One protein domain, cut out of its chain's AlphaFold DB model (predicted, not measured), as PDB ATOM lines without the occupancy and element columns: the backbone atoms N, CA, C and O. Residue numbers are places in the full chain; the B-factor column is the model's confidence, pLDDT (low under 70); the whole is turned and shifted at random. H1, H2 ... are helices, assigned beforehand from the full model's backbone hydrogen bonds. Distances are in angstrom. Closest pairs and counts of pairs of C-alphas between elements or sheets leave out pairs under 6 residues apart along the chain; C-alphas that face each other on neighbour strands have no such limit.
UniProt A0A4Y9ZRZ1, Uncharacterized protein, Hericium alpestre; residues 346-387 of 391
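Overview. This is residues 346 to 387 of the 391 residues of an uncharacterized protein of Hericium alpestre (UniProt A0A4Y9ZRZ1). Two helices, H3 and H2, make an open L, meeting only near the ends joined by residues 369 to 371, and the short helix H1 sits off the far end of H2. No two helices touch, and there is no packed core. You will find 42 residues printed, with three named helices in the order H1, H2, H3 and no named strand; the class is all helix. The whole is extended, with a radius of gyration of the C-alphas of 14.2 A, and its elongated outline spans 37 by 21 by 17 A.

Arrangement. Begin with the longest helix, H3, residues 372 to 385, and look back to H2, residues 356 to 368. The two are close but not clearly touching: their closest C-alphas, those of Val 366 and Phe 372, are 7.2 A apart. Their lines are about perpendicular, at 83 degrees. Look next at H1, residues 349 to 352, which is apart from H3 and only just apart from H2, the closest C-alphas being 8.4 A apart. In H2 and H3 every O i to N i+4 pair is within hydrogen-bond range; H1 is too short for such a pair, and its one O i to N i+3 pair is within range.

Along the chain. Find C-alpha 372 at (72.413, 53.024, 93.549); from there H3 runs 20.1 A to C-alpha 385 at (53.310, 46.999, 92.250). H2 runs 18.3 A from C-alpha 356 at (74.757, 73.774, 87.709) to C-alpha 368. H1 goes from Pro 349 to Tyr 352, 6.0 A.

Size, cuts and confidence. The two C-alphas farthest apart, those of Thr 355 and Val 385, are 37.0 A apart. Residues 363 to 387 stand free, of which 363 to 368 belong to H2 and 372 to 385 to H3. Both links, H1 to H2 and H2 to H3, are tight, and the printed part has no cut. The mean pLDDT of the printed part is 87.2; look to residues 385 to 387 for the three under 70.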
ATOM      1  N   HIS A 346      66.748  69.248 104.872       80.31
ATOM      2  CA  HIS A 346      66.006  70.511 104.975       80.31
ATOM      3  C   HIS A 346      66.819  71.644 105.624       80.31
ATOM      4  O   HIS A 346      66.481  72.812 105.439       80.31
ATOM      5  N   GLU A 347      67.870  71.314 106.375       85.25
ATOM      6  CA  GLU A 347      68.680  72.263 107.151       85.25
ATOM      7  C   GLU A 347      69.840  72.893 106.348       85.25
ATOM      8  O   GLU A 347      70.536  73.770 106.849       85.25
ATOM      9  N   THR A 348      70.031  72.491 105.086       82.31
ATOM     10  CA  THR A 348      71.084  73.004 104.187       82.31
ATOM     11  C   THR A 348      70.498  73.893 103.076       82.31
ATOM     12  O   THR A 348      70.284  73.424 101.958       82.31
ATOM     13  N   PRO A 349      70.225  75.194 103.331       81.56
ATOM     14  CA  PRO A 349      69.698  76.106 102.308       81.56
ATOM     15  C   PRO A 349      70.664  76.295 101.126       81.56
ATOM     16  O   PRO A 349      70.216  76.464  99.994       81.56
ATOM     17  N   ASP A 350      71.969  76.168 101.371       84.69
ATOM     18  CA  ASP A 350      73.049  76.301 100.383       84.69
ATOM     19  C   ASP A 350      72.905  75.333  99.189       84.69
ATOM     20  O   ASP A 350      73.410  75.597  98.100       84.69
ATOM     21  N   LEU A 351      72.165  74.227  99.357       83.06
ATOM     22  CA  LEU A 351      71.877  73.243  98.304       83.06
ATOM     23  C   LEU A 351      71.062  73.842  97.137       83.06
ATOM     24  O   LEU A 351      71.105  73.313  96.025       83.06
ATOM     25  N   TYR A 352      70.345  74.950  97.370       84.50
ATOM     26  CA  TYR A 352      69.605  75.692  96.342       84.50
ATOM     27  C   TYR A 352      70.451  76.744  95.607       84.50
ATOM     28  O   TYR A 352      70.075  77.139  94.502       84.50
ATOM     29  N   ASP A 353      71.581  77.165  96.185       93.12
ATOM     30  CA  ASP A 353      72.490  78.171  95.614       93.12
ATOM     31  C   ASP A 353      73.655  77.545  94.816       93.12
ATOM     32  O   ASP A 353      74.443  78.262  94.194       93.12
ATOM     33  N   LEU A 354      73.753  76.207  94.788       91.75
ATOM     34  CA  LEU A 354      74.756  75.472  94.013       91.75
ATOM     35  C   LEU A 354      74.697  75.816  92.520       91.75
ATOM     36  O   LEU A 354      73.637  75.807  91.883       91.75
ATOM     37  N   THR A 355      75.868  76.017  91.915       95.19
ATOM     38  CA  THR A 355      75.960  76.152  90.463       95.19
ATOM     39  C   THR A 355      75.574  74.844  89.777       95.19
ATOM     40  O   THR A 355      75.725  73.744  90.315       95.19
ATOM     41  N   ARG A 356      75.128  74.942  88.520       92.00
ATOM     42  CA  ARG A 356      74.757  73.774  87.709       92.00
ATOM     43  C   ARG A 356      75.849  72.693  87.683       92.00
ATOM     44  O   ARG A 356      75.525  71.513  87.758       92.00
ATOM     45  N   SER A 357      77.117  73.089  87.597       93.00
ATOM     46  CA  SER A 357      78.273  72.184  87.613       93.00
ATOM     47  C   SER A 357      78.440  71.434  88.935       93.00
ATOM     48  O   SER A 357      78.797  70.258  88.928       93.00
ATOM     49  N   GLU A 358      78.164  72.085  90.065       93.88
ATOM     50  CA  GLU A 358      78.253  71.461  91.390       93.88
ATOM     51  C   GLU A 358      77.092  70.489  91.608       93.88
ATOM     52  O   GLU A 358      77.308  69.375  92.085       93.88
ATOM     53  N   LEU A 359      75.886  70.852  91.157       93.00
ATOM     54  CA  LEU A 359      74.725  69.962  91.172       93.00
ATOM     55  C   LEU A 359      74.942  68.725  90.279       93.00
ATOM     56  O   LEU A 359      74.684  67.603  90.711       93.00
ATOM     57  N   GLU A 360      75.453  68.904  89.055       91.81
ATOM     58  CA  GLU A 360      75.809  67.795  88.155       91.81
ATOM     59  C   GLU A 360      76.902  66.896  88.769       91.81
ATOM     60  O   GLU A 360      76.827  65.669  88.643       91.81
ATOM     61  N   GLY A 361      77.871  67.471  89.490       95.69
ATOM     62  CA  GLY A 361      78.881  66.729  90.253       95.69
ATOM     63  C   GLY A 361      78.291  65.912  91.406       95.69
ATOM     64  O   GLY A 361      78.572  64.716  91.516       95.69
ATOM     65  N   LEU A 362      77.423  66.518  92.219       93.75
ATOM     66  CA  LEU A 362      76.784  65.879  93.374       93.75
ATOM     67  C   LEU A 362      75.842  64.744  92.943       93.75
ATOM     68  O   LEU A 362      75.905  63.642  93.489       93.75
ATOM     69  N   VAL A 363      75.041  64.955  91.893       93.25
ATOM     70  CA  VAL A 363      74.228  63.891  91.273       93.25
ATOM     71  C   VAL A 363      75.120  62.780  90.709       93.25
ATOM     72  O   VAL A 363      74.841  61.601  90.928       93.25
ATOM     73  N   SER A 364      76.225  63.125  90.039       93.50
ATOM     74  CA  SER A 364      77.180  62.132  89.521       93.50
ATOM     75  C   SER A 364      77.827  61.296  90.624       93.50
ATOM     76  O   SER A 364      78.125  60.126  90.387       93.50
ATOM     77  N   GLN A 365      78.036  61.860  91.817       94.31
ATOM     78  CA  GLN A 365      78.531  61.119  92.975       94.31
ATOM     79  C   GLN A 365      77.477  60.125  93.479       94.31
ATOM     80  O   GLN A 365      77.774  58.935  93.553       94.31
ATOM     81  N   VAL A 366      76.232  60.565  93.702       93.94
ATOM     82  CA  VAL A 366      75.122  59.688  94.136       93.94
ATOM     83  C   VAL A 366      74.879  58.533  93.154       93.94
ATOM     84  O   VAL A 366      74.674  57.400  93.581       93.94
ATOM     85  N   VAL A 367      74.959  58.784  91.843       94.25
ATOM     86  CA  VAL A 367      74.804  57.746  90.803       94.25
ATOM     87  C   VAL A 367      75.954  56.725  90.810       94.25
ATOM     88  O   VAL A 367      75.770  55.588  90.373       94.25
ATOM     89  N   ARG A 368      77.140  57.107  91.305       95.06
ATOM     90  CA  ARG A 368      78.327  56.238  91.411       95.06
ATOM     91  C   ARG A 368      78.423  55.482  92.739       95.06
ATOM     92  O   ARG A 368      79.240  54.565  92.823       95.06
ATOM     93  N   GLU A 369      77.627  55.832  93.749       96.12
ATOM     94  CA  GLU A 369      77.642  55.145  95.045       96.12
ATOM     95  C   GLU A 369      77.251  53.656  94.900       96.12
ATOM     96  O   GLU A 369      76.249  53.322  94.246       96.12
ATOM     97  N   PRO A 370      78.012  52.724  95.510       89.69
ATOM     98  CA  PRO A 370      77.740  51.297  95.416       89.69
ATOM     99  C   PRO A 370      76.398  50.959  96.078       89.69
ATOM    100  O   PRO A 370      76.234  51.035  97.292       89.69
ATOM    101  N   GLY A 371      75.431  50.549  95.256       91.75
ATOM    102  CA  GLY A 371      74.059  50.254  95.680       91.75
ATOM    103  C   GLY A 371      72.994  51.110  94.993       91.75
ATOM    104  O   GLY A 371      71.824  50.728  95.029       91.75
ATOM    105  N   PHE A 372      73.367  52.188  94.290       93.38
ATOM    106  CA  PHE A 372      72.413  53.024  93.549       93.38
ATOM    107  C   PHE A 372      71.599  52.233  92.502       93.38
ATOM    108  O   PHE A 372      70.385  52.401  92.405       93.38
ATOM    109  N   GLY A 373      72.224  51.285  91.792       92.56
ATOM    110  CA  GLY A 373      71.513  50.378  90.876       92.56
ATOM    111  C   GLY A 373      70.446  49.523  91.575       92.56
ATOM    112  O   GLY A 373      69.318  49.435  91.105       92.56
ATOM    113  N   LYS A 374      70.752  48.992  92.765       92.69
ATOM    114  CA  LYS A 374      69.802  48.208  93.572       92.69
ATOM    115  C   LYS A 374      68.654  49.068  94.121       92.69
ATOM    116  O   LYS A 374      67.540  48.582  94.304       92.69
ATOM    117  N   LEU A 375      68.903  50.356  94.378       91.44
ATOM    118  CA  LEU A 375      67.848  51.315  94.713       91.44
ATOM    119  C   LEU A 375      66.898  51.537  93.526       91.44
ATOM    120  O   LEU A 375      65.687  51.578  93.737       91.44
ATOM    121  N   LEU A 376      67.421  51.633  92.298       92.31
ATOM    122  CA  LEU A 376      66.604  51.735  91.084       92.31
ATOM    123  C   LEU A 376      65.749  50.481  90.853       92.31
ATOM    124  O   LEU A 376      64.546  50.625  90.659       92.31
ATOM    125  N   GLU A 377      66.317  49.278  90.970       90.81
ATOM    126  CA  GLU A 377      65.571  48.004  90.882       90.81
ATOM    127  C   GLU A 377      64.423  47.943  91.913       90.81
ATOM    128  O   GLU A 377      63.281  47.598  91.595       90.81
ATOM    129  N   ASN A 378      64.690  48.357  93.157       89.62
ATOM    130  CA  ASN A 378      63.666  48.438  94.201       89.62
ATOM    131  C   ASN A 378      62.566  49.466  93.861       89.62
ATOM    132  O   ASN A 378      61.384  49.188  94.083       89.62
ATOM    133  N   LEU A 379      62.917  50.636  93.315       89.06
ATOM    134  CA  LEU A 379      61.945  51.653  92.886       89.06
ATOM    135  C   LEU A 379      61.107  51.194  91.682       89.06
ATOM    136  O   LEU A 379      59.898  51.426  91.664       89.06
ATOM    137  N   GLU A 380      61.710  50.490  90.726       84.75
ATOM    138  CA  GLU A 380      61.016  49.878  89.590       84.75
ATOM    139  C   GLU A 380      60.000  48.825  90.060       84.75
ATOM    140  O   GLU A 380      58.843  48.832  89.622       84.75
ATOM    141  N   SER A 381      60.368  47.993  91.042       80.94
ATOM    142  CA  SER A 381      59.429  47.053  91.670       80.94
ATOM    143  C   SER A 381      58.243  47.774  92.333       80.94
ATOM    144  O   SER A 381      57.095  47.359  92.167       80.94
ATOM    145  N   LEU A 382      58.484  48.911  93.000       75.94
ATOM    146  CA  LEU A 382      57.437  49.728  93.621       75.94
ATOM    147  C   LEU A 382      56.511  50.372  92.579       75.94
ATOM    148  O   LEU A 382      55.302  50.437  92.801       75.94
ATOM    149  N   TRP A 383      57.036  50.827  91.440       76.62
ATOM    150  CA  TRP A 383      56.223  51.373  90.343       76.62
ATOM    151  C   TRP A 383      55.390  50.298  89.636       76.62
ATOM    152  O   TRP A 383      54.245  50.568  89.259       76.62
ATOM    153  N   THR A 384      55.928  49.080  89.540       72.50
ATOM    154  CA  THR A 384      55.239  47.895  89.010       72.50
ATOM    155  C   THR A 384      54.085  47.476  89.927       72.50
ATOM    156  O   THR A 384      52.942  47.397  89.483       72.50
ATOM    157  N   VAL A 385      54.340  47.315  91.234       69.69
ATOM    158  CA  VAL A 385      53.310  46.999  92.250       69.69
ATOM    159  C   VAL A 385      52.215  48.067  92.308       69.69
ATOM    160  O   VAL A 385      51.049  47.753  92.541       69.69
ATOM    161  N   LYS A 386      52.566  49.335  92.073       64.25
ATOM    162  CA  LYS A 386      51.624  50.460  92.105       64.25
ATOM    163  C   LYS A 386      50.891  50.692  90.770       64.25
ATOM    164  O   LYS A 386      50.146  51.663  90.659       64.25
ATOM    165  N   GLY A 387      51.082  49.823  89.770       51.19
ATOM    166  CA  GLY A 387      50.319  49.812  88.514       51.19
ATOM    167  C   GLY A 387      50.559  51.005  87.581       51.19
ATOM    168  O   GLY A 387      49.746  51.254  86.693       51.19
TER     169      GLY A 387